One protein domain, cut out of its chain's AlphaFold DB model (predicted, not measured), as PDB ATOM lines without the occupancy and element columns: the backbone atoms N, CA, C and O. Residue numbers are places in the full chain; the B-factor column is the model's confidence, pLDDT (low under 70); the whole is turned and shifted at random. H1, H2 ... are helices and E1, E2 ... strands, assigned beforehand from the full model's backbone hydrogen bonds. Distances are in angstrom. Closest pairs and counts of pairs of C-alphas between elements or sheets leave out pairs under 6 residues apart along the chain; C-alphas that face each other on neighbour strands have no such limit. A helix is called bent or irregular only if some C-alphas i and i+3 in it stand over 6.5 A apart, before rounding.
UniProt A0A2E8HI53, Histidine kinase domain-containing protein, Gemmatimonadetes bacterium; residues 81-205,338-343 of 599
ATOM      1  N   LEU A  81     128.269 149.916 139.064       66.44
ATOM      2  CA  LEU A  81     127.430 148.732 138.862       66.44
ATOM      3  C   LEU A  81     126.978 148.131 140.199       66.44
ATOM      4  O   LEU A  81     127.809 147.857 141.073       66.44
ATOM      5  N   SER A  82     125.677 147.870 140.345       74.81
ATOM      6  CA  SER A  82     125.102 147.284 141.562       74.81
ATOM      7  C   SER A  82     125.692 145.895 141.873       74.81
ATOM      8  O   SER A  82     126.145 145.195 140.960       74.81
ATOM      9  N   PRO A  83     125.667 145.435 143.141       66.44
ATOM     10  CA  PRO A  83     126.087 144.076 143.485       66.44
ATOM     11  C   PRO A  83     125.333 143.003 142.686       66.44
ATOM     12  O   PRO A  83     125.949 142.062 142.192       66.44
ATOM     13  N   THR A  84     124.025 143.194 142.471       70.44
ATOM     14  CA  THR A  84     123.182 142.296 141.666       70.44
ATOM     15  C   THR A  84     123.635 142.225 140.207       70.44
ATOM     16  O   THR A  84     123.779 141.130 139.669       70.44
ATOM     17  N   PHE A  85     123.951 143.357 139.570       72.25
ATOM     18  CA  PHE A  85     124.406 143.375 138.176       72.25
ATOM     19  C   PHE A  85     125.758 142.668 137.987       72.25
ATOM     20  O   PHE A  85     125.982 142.020 136.969       72.25
ATOM     21  N   ARG A  86     126.644 142.702 138.993       69.31
ATOM     22  CA  ARG A  86     127.914 141.949 138.963       69.31
ATOM     23  C   ARG A  86     127.692 140.434 139.000       69.31
ATOM     24  O   ARG A  86     128.404 139.714 138.305       69.31
ATOM     25  N   VAL A  87     126.691 139.959 139.748       74.38
ATOM     26  CA  VAL A  87     126.277 138.543 139.729       74.38
ATOM     27  C   VAL A  87     125.729 138.163 138.351       74.38
ATOM     28  O   VAL A  87     126.112 137.123 137.824       74.38
ATOM     29  N   PHE A  88     124.925 139.025 137.715       82.25
ATOM     30  CA  PHE A  88     124.453 138.791 136.343       82.25
ATOM     31  C   PHE A  88     125.585 138.765 135.304       82.25
ATOM     32  O   PHE A  88     125.557 137.905 134.428       82.25
ATOM     33  N   ILE A  89     126.611 139.622 135.410       79.38
ATOM     34  CA  ILE A  89     127.803 139.549 134.540       79.38
ATOM     35  C   ILE A  89     128.536 138.212 134.725       79.38
ATOM     36  O   ILE A  89     128.903 137.576 133.740       79.38
ATOM     37  N   PHE A  90     128.748 137.778 135.971       77.12
ATOM     38  CA  PHE A  90     129.460 136.532 136.278       77.12
ATOM     39  C   PHE A  90     128.686 135.285 135.824       77.12
ATOM     40  O   PHE A  90     129.257 134.384 135.213       77.12
ATOM     41  N   LEU A  91     127.372 135.246 136.055       78.50
ATOM     42  CA  LEU A  91     126.519 134.163 135.570       78.50
ATOM     43  C   LEU A  91     126.427 134.176 134.034       78.50
ATOM     44  O   LEU A  91     126.502 133.126 133.402       78.50
ATOM     45  N   GLY A  92     126.333 135.362 133.427       85.62
ATOM     46  CA  GLY A  92     126.305 135.546 131.978       85.62
ATOM     47  C   GLY A  92     127.599 135.120 131.281       85.62
ATOM     48  O   GLY A  92     127.532 134.524 130.209       85.62
ATOM     49  N   SER A  93     128.773 135.349 131.883       80.88
ATOM     50  CA  SER A  93     130.043 134.868 131.321       80.88
ATOM     51  C   SER A  93     130.194 133.350 131.441       80.88
ATOM     52  O   SER A  93     130.667 132.725 130.493       80.88
ATOM     53  N   ILE A  94     129.718 132.735 132.533       84.56
ATOM     54  CA  ILE A  94     129.627 131.269 132.659       84.56
ATOM     55  C   ILE A  94     128.709 130.692 131.577       84.56
ATOM     56  O   ILE A  94     129.106 129.763 130.876       84.56
ATOM     57  N   VAL A  95     127.510 131.257 131.395       90.25
ATOM     58  CA  VAL A  95     126.565 130.818 130.354       90.25
ATOM     59  C   VAL A  95     127.153 131.015 128.954       90.25
ATOM     60  O   VAL A  95     127.040 130.116 128.127       90.25
ATOM     61  N   GLY A  96     127.835 132.131 128.687       88.25
ATOM     62  CA  GLY A  96     128.518 132.383 127.414       88.25
ATOM     63  C   GLY A  96     129.630 131.372 127.104       88.25
ATOM     64  O   GLY A  96     129.648 130.805 126.013       88.25
ATOM     65  N   VAL A  97     130.508 131.081 128.070       87.25
ATOM     66  CA  VAL A  97     131.550 130.042 127.942       87.25
ATOM     67  C   VAL A  97     130.927 128.663 127.727       87.25
ATOM     68  O   VAL A  97     131.333 127.949 126.813       87.25
ATOM     69  N   MET A  98     129.914 128.298 128.518       88.06
ATOM     70  CA  MET A  98     129.227 127.010 128.390       88.06
ATOM     71  C   MET A  98     128.567 126.865 127.013       88.06
ATOM     72  O   MET A  98     128.689 125.824 126.373       88.06
ATOM     73  N   SER A  99     127.930 127.930 126.520       89.56
ATOM     74  CA  SER A  99     127.276 127.953 125.206       89.56
ATOM     75  C   SER A  99     128.290 127.815 124.068       89.56
ATOM     76  O   SER A  99     128.037 127.090 123.111       89.56
ATOM     77  N   PHE A 100     129.457 128.460 124.182       88.50
ATOM     78  CA  PHE A 100     130.545 128.334 123.211       88.50
ATOM     79  C   PHE A 100     131.147 126.918 123.177       88.50
ATOM     80  O   PHE A 100     131.360 126.369 122.095       88.50
ATOM     81  N   LEU A 101     131.375 126.299 124.342       89.19
ATOM     82  CA  LEU A 101     131.853 124.914 124.431       89.19
ATOM     83  C   LEU A 101     130.831 123.927 123.842       89.19
ATOM     84  O   LEU A 101     131.199 123.115 122.998       89.19
ATOM     85  N   LEU A 102     129.549 124.047 124.205       90.38
ATOM     86  CA  LEU A 102     128.469 123.212 123.658       90.38
ATOM     87  C   LEU A 102     128.300 123.394 122.141       90.38
ATOM     88  O   LEU A 102     128.067 122.418 121.431       90.38
ATOM     89  N   TYR A 103     128.450 124.618 121.626       90.25
ATOM     90  CA  TYR A 103     128.404 124.893 120.188       90.25
ATOM     91  C   TYR A 103     129.617 124.318 119.436       90.25
ATOM     92  O   TYR A 103     129.470 123.808 118.327       90.25
ATOM     93  N   THR A 104     130.805 124.340 120.048       88.44
ATOM     94  CA  THR A 104     132.017 123.731 119.472       88.44
ATOM     95  C   THR A 104     131.885 122.207 119.416       88.44
ATOM     96  O   THR A 104     132.152 121.612 118.375       88.44
ATOM     97  N   GLU A 105     131.392 121.584 120.489       88.94
ATOM     98  CA  GLU A 105     131.107 120.142 120.545       88.94
ATOM     99  C   GLU A 105     130.035 119.729 119.522       88.94
ATOM    100  O   GLU A 105     130.194 118.739 118.806       88.94
ATOM    101  N   TYR A 106     128.971 120.530 119.382       90.50
ATOM    102  CA  TYR A 106     127.955 120.345 118.346       90.50
ATOM    103  C   TYR A 106     128.566 120.354 116.935       90.50
ATOM    104  O   TYR A 106     128.286 119.450 116.152       90.50
ATOM    105  N   LEU A 107     129.431 121.328 116.619       89.06
ATOM    106  CA  LEU A 107     130.094 121.406 115.314       89.06
ATOM    107  C   LEU A 107     131.012 120.205 115.052       89.06
ATOM    108  O   LEU A 107     130.980 119.654 113.954       89.06
ATOM    109  N   ILE A 108     131.798 119.767 116.042       88.19
ATOM    110  CA  ILE A 108     132.661 118.576 115.919       88.19
ATOM    111  C   ILE A 108     131.816 117.336 115.599       88.19
ATOM    112  O   ILE A 108     132.146 116.571 114.691       88.19
ATOM    113  N   ARG A 109     130.697 117.153 116.310       88.19
ATOM    114  CA  ARG A 109     129.779 116.030 116.096       88.19
ATOM    115  C   ARG A 109     129.098 116.080 114.725       88.19
ATOM    116  O   ARG A 109     128.995 115.046 114.073       88.19
ATOM    117  N   GLU A 110     128.660 117.259 114.293       89.62
ATOM    118  CA  GLU A 110     128.047 117.482 112.980       89.62
ATOM    119  C   GLU A 110     129.030 117.157 111.842       89.62
ATOM    120  O   GLU A 110     128.698 116.392 110.938       89.62
ATOM    121  N   PHE A 111     130.278 117.636 111.917       86.94
ATOM    122  CA  PHE A 111     131.296 117.309 110.912       86.94
ATOM    123  C   PHE A 111     131.627 115.808 110.864       86.94
ATOM    124  O   PHE A 111     131.788 115.267 109.772       86.94
ATOM    125  N   ARG A 112     131.658 115.106 112.009       86.31
ATOM    126  CA  ARG A 112     131.844 113.640 112.044       86.31
ATOM    127  C   ARG A 112     130.715 112.878 111.349       86.31
ATOM    128  O   ARG A 112     130.981 111.906 110.646       86.31
ATOM    129  N   ILE A 113     129.465 113.324 111.502       87.50
ATOM    130  CA  ILE A 113     128.320 112.749 110.776       87.50
ATOM    131  C   ILE A 113     128.503 112.967 109.266       87.50
ATOM    132  O   ILE A 113     128.399 112.018 108.493       87.50
ATOM    133  N   GLN A 114     128.885 114.175 108.848       86.56
ATOM    134  CA  GLN A 114     129.120 114.490 107.435       86.56
ATOM    135  C   GLN A 114     130.310 113.723 106.824       86.56
ATOM    136  O   GLN A 114     130.274 113.391 105.638       86.56
ATOM    137  N   GLU A 115     131.362 113.407 107.587       84.38
ATOM    138  CA  GLU A 115     132.453 112.546 107.100       84.38
ATOM    139  C   GLU A 115     132.040 111.073 107.007       84.38
ATOM    140  O   GLU A 115     132.343 110.439 105.994       84.38
ATOM    141  N   ARG A 116     131.246 110.560 107.957       87.19
ATOM    142  CA  ARG A 116     130.624 109.230 107.856       87.19
ATOM    143  C   ARG A 116     129.725 109.106 106.621       87.19
ATOM    144  O   ARG A 116     129.857 108.139 105.876       87.19
ATOM    145  N   ASP A 117     128.862 110.086 106.365       87.06
ATOM    146  CA  ASP A 117     127.973 110.090 105.193       87.06
ATOM    147  C   ASP A 117     128.773 110.115 103.876       87.06
ATOM    148  O   ASP A 117     128.411 109.452 102.899       87.06
ATOM    149  N   ARG A 118     129.908 110.829 103.846       85.25
ATOM    150  CA  ARG A 118     130.842 110.832 102.706       85.25
ATOM    151  C   ARG A 118     131.569 109.495 102.542       85.25
ATOM    152  O   ARG A 118     131.735 109.054 101.404       85.25
ATOM    153  N   ALA A 119     131.973 108.846 103.633       86.19
ATOM    154  CA  ALA A 119     132.564 107.510 103.605       86.19
ATOM    155  C   ALA A 119     131.552 106.458 103.118       86.19
ATOM    156  O   ALA A 119     131.891 105.632 102.270       86.19
ATOM    157  N   GLU A 120     130.289 106.531 103.553       88.25
ATOM    158  CA  GLU A 120     129.239 105.616 103.094       88.25
ATOM    159  C   GLU A 120     128.873 105.850 101.623       88.25
ATOM    160  O   GLU A 120     128.736 104.892 100.861       88.25
ATOM    161  N   LEU A 121     128.782 107.109 101.178       85.56
ATOM    162  CA  LEU A 121     128.584 107.434  99.764       85.56
ATOM    163  C   LEU A 121     129.738 106.902  98.897       85.56
ATOM    164  O   LEU A 121     129.487 106.326  97.838       85.56
ATOM    165  N   TYR A 122     130.987 107.044  99.352       84.12
ATOM    166  CA  TYR A 122     132.156 106.500  98.659       84.12
ATOM    167  C   TYR A 122     132.120 104.965  98.600       84.12
ATOM    168  O   TYR A 122     132.306 104.396  97.527       84.12
ATOM    169  N   ALA A 123     131.799 104.289  99.708       85.19
ATOM    170  CA  ALA A 123     131.673 102.832  99.759       85.19
ATOM    171  C   ALA A 123     130.551 102.313  98.836       85.19
ATOM    172  O   ALA A 123     130.745 101.347  98.098       85.19
ATOM    173  N   ARG A 124     129.394 102.991  98.799       84.25
ATOM    174  CA  ARG A 124     128.283 102.681  97.878       84.25
ATOM    175  C   ARG A 124     128.662 102.890  96.406       84.25
ATOM    176  O   ARG A 124     128.242 102.103  95.563       84.25
ATOM    177  N   LEU A 125     129.454 103.915  96.082       80.56
ATOM    178  CA  LEU A 125     129.931 104.160  94.714       80.56
ATOM    179  C   LEU A 125     131.035 103.175  94.297       80.56
ATOM    180  O   LEU A 125     131.035 102.720  93.157       80.56
ATOM    181  N   TYR A 126     131.908 102.769  95.220       78.94
ATOM    182  CA  TYR A 126     132.861 101.679  94.996       78.94
ATOM    183  C   TYR A 126     132.138 100.344  94.756       78.94
ATOM    184  O   TYR A 126     132.502  99.615  93.840       78.94
ATOM    185  N   ALA A 127     131.060 100.062  95.499       78.62
ATOM    186  CA  ALA A 127     130.219  98.883  95.276       78.62
ATOM    187  C   ALA A 127     129.546  98.857  93.889       78.62
ATOM    188  O   ALA A 127     129.211  97.790  93.394       78.62
ATOM    189  N   LEU A 128     129.335 100.016  93.257       78.25
ATOM    190  CA  LEU A 128     128.772 100.102  91.907       78.25
ATOM    191  C   LEU A 128     129.835  99.972  90.808       78.25
ATOM    192  O   LEU A 128     129.494  99.568  89.697       78.25
ATOM    193  N   ALA A 129     131.104 100.276  91.095       73.62
ATOM    194  CA  ALA A 129     132.166 100.357  90.092       73.62
ATOM    195  C   ALA A 129     132.348  99.088  89.222       73.62
ATOM    196  O   ALA A 129     132.503  99.261  88.014       73.62
ATOM    197  N   PRO A 130     132.246  97.840  89.736       70.38
ATOM    198  CA  PRO A 130     132.337  96.632  88.902       70.38
ATOM    199  C   PRO A 130     131.204  96.478  87.872       70.38
ATOM    200  O   PRO A 130     131.331  95.695  86.935       70.38
ATOM    201  N   SER A 131     130.093  97.203  88.042       69.69
ATOM    202  CA  SER A 131     128.937  97.183  87.132       69.69
ATOM    203  C   SER A 131     128.940  98.308  86.088       69.69
ATOM    204  O   SER A 131     128.035  98.371  85.254       69.69
ATOM    205  N   LEU A 132     129.942  99.194  86.126       72.00
ATOM    206  CA  LEU A 132     130.090 100.330  85.216       72.00
ATOM    207  C   LEU A 132     131.188 100.065  84.169       72.00
ATOM    208  O   LEU A 132     132.128  99.315  84.440       72.00
ATOM    209  N   PRO A 133     131.122 100.686  82.976       73.75
ATOM    210  CA  PRO A 133     132.227 100.656  82.020       73.75
ATOM    211  C   PRO A 133     133.527 101.222  82.630       73.75
ATOM    212  O   PRO A 133     133.467 102.189  83.391       73.75
ATOM    213  N   PRO A 134     134.718 100.709  82.264       63.81
ATOM    214  CA  PRO A 134     135.992 101.212  82.799       63.81
ATOM    215  C   PRO A 134     136.283 102.676  82.414       63.81
ATOM    216  O   PRO A 134     136.989 103.379  83.137       63.81
ATOM    217  N   ASP A 135     135.694 103.156  81.314       63.75
ATOM    218  CA  ASP A 135     135.762 104.553  80.868       63.75
ATOM    219  C   ASP A 135     134.717 105.472  81.538       63.75
ATOM    220  O   ASP A 135     134.618 106.652  81.194       63.75
ATOM    221  N   ASP A 136     133.908 104.965  82.480       72.00
ATOM    222  CA  ASP A 136     132.880 105.770  83.141       72.00
ATOM    223  C   ASP A 136     133.510 106.885  83.996       72.00
ATOM    224  O   ASP A 136     134.405 106.682  84.825       72.00
ATOM    225  N   VAL A 137     132.972 108.092  83.825       63.88
ATOM    226  CA  VAL A 137     133.318 109.297  84.577       63.88
ATOM    227  C   VAL A 137     133.168 109.088  86.091       63.88
ATOM    228  O   VAL A 137     133.913 109.701  86.852       63.88
ATOM    229  N   VAL A 138     132.259 108.222  86.551       61.81
ATOM    230  CA  VAL A 138     132.117 107.853  87.971       61.81
ATOM    231  C   VAL A 138     133.354 107.104  88.475       61.81
ATOM    232  O   VAL A 138     133.896 107.458  89.523       61.81
ATOM    233  N   VAL A 139     133.858 106.126  87.719       61.31
ATOM    234  CA  VAL A 139     135.074 105.380  88.078       61.31
ATOM    235  C   VAL A 139     136.284 106.321  88.037       61.31
ATOM    236  O   VAL A 139     137.000 106.463  89.033       61.31
ATOM    237  N   GLN A 140     136.454 107.065  86.940       57.47
ATOM    238  CA  GLN A 140     137.600 107.964  86.756       57.47
ATOM    239  C   GLN A 140     137.604 109.199  87.680       57.47
ATOM    240  O   GLN A 140     138.679 109.709  87.986       57.47
ATOM    241  N   LYS A 141     136.449 109.703  88.151       58.22
ATOM    242  CA  LYS A 141     136.381 110.904  89.018       58.22
ATOM    243  C   LYS A 141     135.984 110.658  90.469       58.22
ATOM    244  O   LYS A 141     136.147 111.583  91.263       58.22
ATOM    245  N   VAL A 142     135.479 109.484  90.844       61.22
ATOM    246  CA  VAL A 142     135.183 109.169  92.254       61.22
ATOM    247  C   VAL A 142     136.169 108.141  92.784       61.22
ATOM    248  O   VAL A 142     136.911 108.455  93.710       61.22
ATOM    249  N   VAL A 143     136.246 106.957  92.168       62.88
ATOM    250  CA  VAL A 143     137.116 105.870  92.653       62.88
ATOM    251  C   VAL A 143     138.596 106.251  92.555       62.88
ATOM    252  O   VAL A 143     139.368 105.929  93.458       62.88
ATOM    253  N   MET A 144     139.003 107.002  91.523       61.44
ATOM    254  CA  MET A 144     140.405 107.412  91.344       61.44
ATOM    255  C   MET A 144     140.807 108.694  92.098       61.44
ATOM    256  O   MET A 144     141.931 108.759  92.592       61.44
ATOM    257  N   ASN A 145     139.917 109.671  92.310       67.19
ATOM    258  CA  ASN A 145     140.278 110.954  92.951       67.19
ATOM    259  C   ASN A 145     140.728 110.819  94.427       67.19
ATOM    260  O   ASN A 145     140.243 109.935  95.140       67.19
ATOM    261  N   PRO A 146     141.630 111.691  94.924       67.44
ATOM    262  CA  PRO A 146     142.077 111.663  96.315       67.44
ATOM    263  C   PRO A 146     140.940 112.017  97.286       67.44
ATOM    264  O   PRO A 146     140.166 112.946  97.058       67.44
ATOM    265  N   ILE A 147     140.871 111.282  98.396       79.69
ATOM    266  CA  ILE A 147     139.916 111.495  99.491       79.69
ATOM    267  C   ILE A 147     140.566 112.287 100.637       79.69
ATOM    268  O   ILE A 147     141.780 112.243 100.824       79.69
ATOM    269  N   SER A 148     139.756 113.023 101.404       80.81
ATOM    270  CA  SER A 148     140.229 113.930 102.467       80.81
ATOM    271  C   SER A 148     140.372 113.281 103.851       80.81
ATOM    272  O   SER A 148     140.703 113.975 104.808       80.81
ATOM    273  N   PHE A 149     140.076 111.989 103.964       84.56
ATOM    274  CA  PHE A 149     140.080 111.197 105.194       84.56
ATOM    275  C   PHE A 149     140.805 109.864 104.931       84.56
ATOM    276  O   PHE A 149     140.817 109.425 103.776       84.56
ATOM    277  N   PRO A 150     141.444 109.232 105.931       89.06
ATOM    278  CA  PRO A 150     142.075 107.926 105.752       89.06
ATOM    279  C   PRO A 150     141.017 106.841 105.515       89.06
ATOM    280  O   PRO A 150     140.002 106.804 106.209       89.06
ATOM    281  N   LEU A 151     141.263 105.947 104.557       90.19
ATOM    282  CA  LEU A 151     140.417 104.798 104.240       90.19
ATOM    283  C   LEU A 151     141.278 103.551 104.005       90.19
ATOM    284  O   LEU A 151     142.182 103.558 103.165       90.19
ATOM    285  N   ILE A 152     140.935 102.465 104.689       90.38
ATOM    286  CA  ILE A 152     141.426 101.115 104.413       90.38
ATOM    287  C   ILE A 152     140.215 100.250 104.050       90.38
ATOM    288  O   ILE A 152     139.141 100.385 104.634       90.38
ATOM    289  N   VAL A 153     140.377  99.368 103.069       89.19
ATOM    290  CA  VAL A 153     139.344  98.433 102.624       89.19
ATOM    291  C   VAL A 153     139.853  97.009 102.809       89.19
ATOM    292  O   VAL A 153     140.964  96.705 102.376       89.19
ATOM    293  N   THR A 154     139.050  96.141 103.428       90.06
ATOM    294  CA  THR A 154     139.364  94.712 103.594       90.06
ATOM    295  C   THR A 154     138.252  93.812 103.058       90.06
ATOM    296  O   THR A 154     137.084  94.203 103.002       90.06
ATOM    297  N   ASN A 155     138.602  92.592 102.645       87.31
ATOM    298  CA  ASN A 155     137.626  91.572 102.254       87.31
ATOM    299  C   ASN A 155     137.049  90.813 103.472       87.31
ATOM    300  O   ASN A 155     137.344  91.117 104.627       87.31
ATOM    301  N   HIS A 156     136.234  89.782 103.228       84.50
ATOM    302  CA  HIS A 156     135.575  88.988 104.276       84.50
ATOM    303  C   HIS A 156     136.523  88.186 105.190       84.50
ATOM    304  O   HIS A 156     136.062  87.650 106.207       84.50
ATOM    305  N   ARG A 157     137.811  88.108 104.837       82.62
ATOM    306  CA  ARG A 157     138.901  87.472 105.595       82.62
ATOM    307  C   ARG A 157     139.782  88.480 106.351       82.62
ATOM    308  O   ARG A 157     140.630  88.059 107.129       82.62
ATOM    309  N   GLY A 158     139.590  89.786 106.140       82.88
ATOM    310  CA  GLY A 158     140.445  90.845 106.688       82.88
ATOM    311  C   GLY A 158     141.691  91.156 105.845       82.88
ATOM    312  O   GLY A 158     142.512  91.973 106.253       82.88
ATOM    313  N   GLU A 159     141.839  90.546 104.665       84.12
ATOM    314  CA  GLU A 159     142.929  90.849 103.731       84.12
ATOM    315  C   GLU A 159     142.695  92.253 103.132       84.12
ATOM    316  O   GLU A 159     141.587  92.559 102.677       84.12
ATOM    317  N   VAL A 160     143.712  93.124 103.152       85.62
ATOM    318  CA  VAL A 160     143.600  94.518 102.683       85.62
ATOM    319  C   VAL A 160     143.589  94.575 101.154       85.62
ATOM    320  O   VAL A 160     144.524  94.114 100.508       85.62
ATOM    321  N   THR A 161     142.556  95.194 100.577       80.94
ATOM    322  CA  THR A 161     142.367  95.325  99.119       80.94
ATOM    323  C   THR A 161     142.560  96.752  98.595       80.94
ATOM    324  O   THR A 161     142.746  96.941  97.395       80.94
ATOM    325  N   LEU A 162     142.527  97.769  99.467       82.75
ATOM    326  CA  LEU A 162     142.822  99.165  99.121       82.75
ATOM    327  C   LEU A 162     143.248  99.958 100.367       82.75
ATOM    328  O   LEU A 162     142.610  99.863 101.412       82.75
ATOM    329  N   CYS A 163     144.250 100.825 100.223       86.50
ATOM    330  CA  CYS A 163     144.509 101.937 101.143       86.50
ATOM    331  C   CYS A 163     144.457 103.256 100.369       86.50
ATOM    332  O   CYS A 163     144.921 103.328  99.227       86.50
ATOM    333  N   LYS A 164     143.873 104.301 100.965       85.25
ATOM    334  CA  LYS A 164     143.754 105.621 100.335       85.25
ATOM    335  C   LYS A 164     143.600 106.743 101.361       85.25
ATOM    336  O   LYS A 164     142.999 106.548 102.408       85.25
ATOM    337  N   GLY A 165     144.061 107.945 101.017       83.94
ATOM    338  CA  GLY A 165     143.901 109.146 101.844       83.94
ATOM    339  C   GLY A 165     145.179 109.555 102.589       83.94
ATOM    340  O   GLY A 165     146.237 108.960 102.377       83.94
ATOM    341  N   PRO A 166     145.118 110.612 103.416       82.69
ATOM    342  CA  PRO A 166     146.277 111.129 104.138       82.69
ATOM    343  C   PRO A 166     146.827 110.111 105.148       82.69
ATOM    344  O   PRO A 166     146.071 109.435 105.836       82.69
ATOM    345  N   GLY A 167     148.156 110.038 105.261       80.62
ATOM    346  CA  GLY A 167     148.851 109.208 106.255       80.62
ATOM    347  C   GLY A 167     148.935 107.707 105.945       80.62
ATOM    348  O   GLY A 167     149.549 106.984 106.726       80.62
ATOM    349  N   LEU A 168     148.369 107.239 104.827       85.06
ATOM    350  CA  LEU A 168     148.381 105.830 104.420       85.06
ATOM    351  C   LEU A 168     149.292 105.582 103.200       85.06
ATOM    352  O   LEU A 168     149.441 106.474 102.360       85.06
ATOM    353  N   PRO A 169     149.893 104.381 103.073       80.25
ATOM    354  CA  PRO A 169     150.640 103.986 101.881       80.25
ATOM    355  C   PRO A 169     149.702 103.769 100.682       80.25
ATOM    356  O   PRO A 169     148.536 103.405 100.843       80.25
ATOM    357  N   ALA A 170     150.224 103.953  99.468       72.12
ATOM    358  CA  ALA A 170     149.539 103.552  98.242       72.12
ATOM    359  C   ALA A 170     149.810 102.066  97.953       72.12
ATOM    360  O   ALA A 170     150.949 101.622  98.061       72.12
ATOM    361  N   LEU A 171     148.772 101.315  97.569       71.44
ATOM    362  CA  LEU A 171     148.873  99.883  97.232       71.44
ATOM    363  C   LEU A 171     148.818  99.595  95.721       71.44
ATOM    364  O   LEU A 171     148.851  98.437  95.326       71.44
ATOM    365  N   SER A 172     148.707 100.619  94.870       63.94
ATOM    366  CA  SER A 172     148.496 100.465  93.420       63.94
ATOM    367  C   SER A 172     149.653  99.795  92.674       63.94
ATOM    368  O   SER A 172     149.428  99.224  91.611       63.94
ATOM    369  N   ASP A 173     150.863  99.869  93.229       61.12
ATOM    370  CA  ASP A 173     152.118  99.513  92.556       61.12
ATOM    371  C   ASP A 173     153.035  98.640  93.443       61.12
ATOM    372  O   ASP A 173     154.212  98.469  93.135       61.12
ATOM    373  N   ALA A 174     152.519  98.120  94.564       69.19
ATOM    374  CA  ALA A 174     153.294  97.354  95.544       69.19
ATOM    375  C   ALA A 174     153.460  95.881  95.130       69.19
ATOM    376  O   ALA A 174     152.498  95.227  94.724       69.19
ATOM    377  N   SER A 175     154.671  95.343  95.285       74.81
ATOM    378  CA  SER A 175     154.951  93.909  95.124       74.81
ATOM    379  C   SER A 175     154.387  93.065  96.279       74.81
ATOM    380  O   SER A 175     154.076  93.585  97.350       74.81
ATOM    381  N   GLU A 176     154.289  91.741  96.100       74.31
ATOM    382  CA  GLU A 176     153.820  90.824  97.158       74.31
ATOM    383  C   GLU A 176     154.699  90.884  98.423       74.31
ATOM    384  O   GLU A 176     154.182  90.823  99.539       74.31
ATOM    385  N   GLU A 177     156.016  91.075  98.266       75.06
ATOM    386  CA  GLU A 177     156.961  91.228  99.382       75.06
ATOM    387  C   GLU A 177     156.735  92.544 100.149       75.06
ATOM    388  O   GLU A 177     156.743  92.563 101.382       75.06
ATOM    389  N   GLU A 178     156.461  93.644  99.439       76.31
ATOM    390  CA  GLU A 178     156.114  94.933 100.050       76.31
ATOM    391  C   GLU A 178     154.733  94.889 100.718       76.31
ATOM    392  O   GLU A 178     154.568  95.406 101.823       76.31
ATOM    393  N   LEU A 179     153.751  94.217 100.110       73.00
ATOM    394  CA  LEU A 179     152.423  94.019 100.692       73.00
ATOM    395  C   LEU A 179     152.508  93.220 102.004       73.00
ATOM    396  O   LEU A 179     151.915  93.615 103.011       73.00
ATOM    397  N   ALA A 180     153.311  92.150 102.025       75.88
ATOM    398  CA  ALA A 180     153.592  91.362 103.224       75.88
ATOM    399  C   ALA A 180     154.308  92.177 104.321       75.88
ATOM    400  O   ALA A 180     154.038  91.975 105.506       75.88
ATOM    401  N   ALA A 181     155.174  93.128 103.951       79.62
ATOM    402  CA  ALA A 181     155.825  94.041 104.893       79.62
ATOM    403  C   ALA A 181     154.892  95.153 105.423       79.62
ATOM    404  O   ALA A 181     155.065  95.614 106.555       79.62
ATOM    405  N   LEU A 182     153.897  95.578 104.636       79.81
ATOM    406  CA  LEU A 182     152.928  96.618 105.008       79.81
ATOM    407  C   LEU A 182     151.779  96.095 105.883       79.81
ATOM    408  O   LEU A 182     151.335  96.810 106.784       79.81
ATOM    409  N   LEU A 183     151.308  94.861 105.667       77.19
ATOM    410  CA  LEU A 183     150.181  94.272 106.411       77.19
ATOM    411  C   LEU A 183     150.318  94.372 107.953       77.19
ATOM    412  O   LEU A 183     149.367  94.840 108.588       77.19
ATOM    413  N   PRO A 184     151.475  94.058 108.580       82.75
ATOM    414  CA  PRO A 184     151.674  94.229 110.025       82.75
ATOM    415  C   PRO A 184     151.599  95.682 110.521       82.75
ATOM    416  O   PRO A 184     151.334  95.908 111.699       82.75
ATOM    417  N   MET A 185     151.834  96.670 109.651       83.00
ATOM    418  CA  MET A 185     151.715  98.094 109.991       83.00
ATOM    419  C   MET A 185     150.279  98.608 109.837       83.00
ATOM    420  O   MET A 185     149.878  99.526 110.549       83.00
ATOM    421  N   LEU A 186     149.506  98.020 108.918       85.31
ATOM    422  CA  LEU A 186     148.127  98.414 108.631       85.31
ATOM    423  C   LEU A 186     147.129  97.872 109.664       85.31
ATOM    424  O   LEU A 186     146.176  98.575 109.996       85.31
ATOM    425  N   LEU A 187     147.347  96.676 110.222       84.50
ATOM    426  CA  LEU A 187     146.399  96.067 111.169       84.50
ATOM    427  C   LEU A 187     146.150  96.933 112.435       84.50
ATOM    428  O   LEU A 187     144.988  97.229 112.714       84.50
ATOM    429  N   PRO A 188     147.174  97.491 113.127       89.25
ATOM    430  CA  PRO A 188     146.975  98.407 114.265       89.25
ATOM    431  C   PRO A 188     146.520  99.823 113.857       89.25
ATOM    432  O   PRO A 188     146.378 100.723 114.695       89.25
ATOM    433  N   ILE A 189     146.359 100.082 112.558       89.94
ATOM    434  CA  ILE A 189     145.682 101.275 112.045       89.94
ATOM    435  C   ILE A 189     144.192 100.946 111.894       89.94
ATOM    436  O   ILE A 189     143.383 101.645 112.498       89.94
ATOM    437  N   VAL A 190     143.842  99.829 111.243       90.38
ATOM    438  CA  VAL A 190     142.461  99.318 111.121       90.38
ATOM    439  C   VAL A 190     141.764  99.183 112.481       90.38
ATOM    440  O   VAL A 190     140.687  99.745 112.659       90.38
ATOM    441  N   GLU A 191     142.387  98.535 113.472       90.38
ATOM    442  CA  GLU A 191     141.797  98.356 114.816       90.38
ATOM    443  C   GLU A 191     141.421  99.687 115.496       90.38
ATOM    444  O   GLU A 191     140.415  99.791 116.197       90.38
ATOM    445  N   ARG A 192     142.230 100.728 115.275       91.00
ATOM    446  CA  ARG A 192     142.026 102.082 115.809       91.00
ATOM    447  C   ARG A 192     140.956 102.848 115.037       91.00
ATOM    448  O   ARG A 192     140.178 103.560 115.664       91.00
ATOM    449  N   MET A 193     140.919 102.691 113.714       91.44
ATOM    450  CA  MET A 193     139.874 103.262 112.862       91.44
ATOM    451  C   MET A 193     138.514 102.696 113.281       91.44
ATOM    452  O   MET A 193     137.624 103.465 113.628       91.44
ATOM    453  N   ASP A 194     138.398 101.373 113.412       92.12
ATOM    454  CA  ASP A 194     137.161 100.697 113.826       92.12
ATOM    455  C   ASP A 194     136.733 101.037 115.264       92.12
ATOM    456  O   ASP A 194     135.535 101.115 115.554       92.12
ATOM    457  N   ALA A 195     137.690 101.289 116.166       89.94
ATOM    458  CA  ALA A 195     137.417 101.747 117.529       89.94
ATOM    459  C   ALA A 195     136.893 103.198 117.602       89.94
ATOM    460  O   ALA A 195     136.189 103.540 118.554       89.94
ATOM    461  N   ALA A 196     137.219 104.048 116.622       86.44
ATOM    462  CA  ALA A 196     136.710 105.419 116.518       86.44
ATOM    463  C   ALA A 196     135.416 105.509 115.684       86.44
ATOM    464  O   ALA A 196     134.492 106.248 116.029       86.44
ATOM    465  N   ASN A 197     135.353 104.747 114.592       88.19
ATOM    466  CA  ASN A 197     134.391 104.850 113.503       88.19
ATOM    467  C   ASN A 197     134.040 103.431 112.989       88.19
ATOM    468  O   ASN A 197     134.819 102.843 112.242       88.19
ATOM    469  N   PRO A 198     132.871 102.858 113.350       90.50
ATOM    470  CA  PRO A 198     132.532 101.478 112.991       90.50
ATOM    471  C   PRO A 198     132.531 101.225 111.469       90.50
ATOM    472  O   PRO A 198     131.906 102.009 110.741       90.50
ATOM    473  N   PRO A 199     133.145 100.125 110.987       93.56
ATOM    474  CA  PRO A 199     133.421  99.920 109.569       93.56
ATOM    475  C   PRO A 199     132.155  99.727 108.734       93.56
ATOM    476  O   PRO A 199     131.195  99.057 109.127       93.56
ATOM    477  N   ILE A 200     132.173 100.294 107.530       91.81
ATOM    478  CA  ILE A 200     131.036 100.291 106.612       91.81
ATOM    479  C   ILE A 200     131.093  99.018 105.758       91.81
ATOM    480  O   ILE A 200     131.962  98.864 104.903       91.81
ATOM    481  N   ARG A 201     130.162  98.086 105.989       90.94
ATOM    482  CA  ARG A 201     130.059  96.828 105.229       90.94
ATOM    483  C   ARG A 201     129.276  97.031 103.929       90.94
ATOM    484  O   ARG A 201     128.108  97.411 103.969       90.94
ATOM    485  N   ILE A 202     129.888  96.691 102.798       87.94
ATOM    486  CA  ILE A 202     129.269  96.686 101.462       87.94
ATOM    487  C   ILE A 202     129.313  95.292 100.816       87.94
ATOM    488  O   ILE A 202     129.949  94.377 101.334       87.94
ATOM    489  N   PHE A 203     128.652  95.155  99.664       84.62
ATOM    490  CA  PHE A 203     128.689  93.978  98.789       84.62
ATOM    491  C   PHE A 203     128.944  94.462  97.349       84.62
ATOM    492  O   PHE A 203     128.004  94.983  96.742       84.62
ATOM    493  N   PRO A 204     130.183  94.375  96.819       75.62
ATOM    494  CA  PRO A 204     130.530  94.936  95.505       75.62
ATOM    495  C   PRO A 204     129.890  94.242  94.297       75.62
ATOM    496  O   PRO A 204     129.765  94.857  93.245       75.62
ATOM    497  N   ASP A 205     129.444  92.992  94.438       76.31
ATOM    498  CA  ASP A 205     128.429  92.416  93.550       76.31
ATOM    499  C   ASP A 205     127.217  92.002  94.416       76.31
ATOM    500  O   ASP A 205     127.391  91.320  95.436       76.31
ATOM    501  N   PHE A 338     134.826  98.828 104.865       92.62
ATOM    502  CA  PHE A 338     135.424 100.145 104.665       92.62
ATOM    503  C   PHE A 338     135.700 100.762 106.037       92.62
ATOM    504  O   PHE A 338     134.789 101.264 106.700       92.62
ATOM    505  N   HIS A 339     136.961 100.695 106.446       92.88
ATOM    506  CA  HIS A 339     137.491 101.250 107.686       92.88
ATOM    507  C   HIS A 339     137.923 102.690 107.397       92.88
ATOM    508  O   HIS A 339     138.752 102.906 106.509       92.88
ATOM    509  N   TYR A 340     137.370 103.683 108.096       91.44
ATOM    510  CA  TYR A 340     137.683 105.103 107.874       91.44
ATOM    511  C   TYR A 340     138.024 105.809 109.195       91.44
ATOM    512  O   TYR A 340     137.583 105.377 110.255       91.44
ATOM    513  N   ASP A 341     138.810 106.885 109.132       89.25
ATOM    514  CA  ASP A 341     139.112 107.741 110.292       89.25
ATOM    515  C   ASP A 341     138.629 109.181 110.058       89.25
ATOM    516  O   ASP A 341     138.326 109.570 108.927       89.25
ATOM    517  N   ASP A 342     138.594 109.981 111.121       86.12
ATOM    518  CA  ASP A 342     138.365 111.425 111.045       86.12
ATOM    519  C   ASP A 342     139.452 112.109 110.193       86.12
ATOM    520  O   ASP A 342     140.640 111.772 110.261       86.12
ATOM    521  N   SER A 343     139.094 113.155 109.442       84.44
ATOM    522  CA  SER A 343     140.105 113.988 108.789       84.44
ATOM    523  C   SER A 343     140.964 114.763 109.795       84.44
ATOM    524  O   SER A 343     140.543 115.127 110.899       84.44
TER     525      SER A 343
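What this domain is: This is residues 81 to 205 and 338 to 343 of the 599 residues of the protein "Histidine kinase domain-containing protein" of Gemmatimonadetes bacterium (UniProt A0A2E8HI53). One very long helix, H1, sticks out as an arm with residues 83 to 110 from a small compact head, in which a three-stranded sheet has the kinked helix H3 across one face. The other end of H1 runs past the head, beside E3 and E4, and the chain then folds back through the short helix H2. The printed part has 131 residues, with three named helices and four named strands in the order H1 H2 E1 E2 H3 E3 E4, and the class is mostly helix. The sheet, E2 E1 E4, is antiparallel. The whole is extended, with a radius of gyration of the C-alphas of 22.1 A and spans of 76 by 34 by 22 A, the arm making the length.

How they stand to each other: H1, residues 83 to 131, touches H2, residues 137 to 143, with residues 122 to 129 alone; they run opposite ways at a steep tilt of 59 degrees, and their closest C-alphas are those of Ala 129 and Val 139, 6.1 A apart. E1, residues 151 to 155, and E2, residues 160 to 164, form a hairpin, antiparallel at 167 degrees, with N 153 and O 162 within hydrogen-bond range at 2.8 A. H3, residues 176 to 196, is on the sheet at a height over the sheet of 8.2 A; with it the sheet makes two layers, a helix on one face of a sheet. H3 runs across the strands, at 72 degrees to E1 on the local plane, over E1 and E4, the latter being residues 338 to 340. The closest C-alphas of H3 and E4 are those of Met 193 and Tyr 340, 5.8 A apart. E4 is the antiparallel neighbour of E1, with N 152 and O 339 at 2.9 A. E3, residues 200 to 202, pairs with no named strand; its closest C-alpha pair with E4 is Ile 200 and Phe 338, 4.8 A. H1 only grazes the sheet, with residues 115 to 123, and is apart from H3. Every O i to N i+4 pair is within hydrogen-bond range in H2, against 43 of 45 in H1 and 12 of 17 in H3.

Where its parts are: H1 begins at C-alpha 83 (126.087, 144.076, 143.485) and measures 73.4 A; it is irregular, C-alphas 127 and 130 being 7.1 A apart. H3 measures 29.7 A, has a kink of 46 degrees near residue 185 and is only just irregular, C-alphas 181 and 184 being 6.6 A apart. E1 measures 13.7 A and E2 11.3 A. E4 ends at C-alpha 340 (137.683, 105.103, 107.874).

The domain as a whole: The two C-alphas farthest apart, those of Ser 82 and Glu 176, are 77.4 A apart. Residues 206 to 337 are not printed, and C-alphas 205 and 338 are 15.2 A apart across the cut. The link from E2 to H3 is long. Mean pLDDT of the printed part is 81.1; residues 137 to 146 and 172 to 174 are among the 19 under 70.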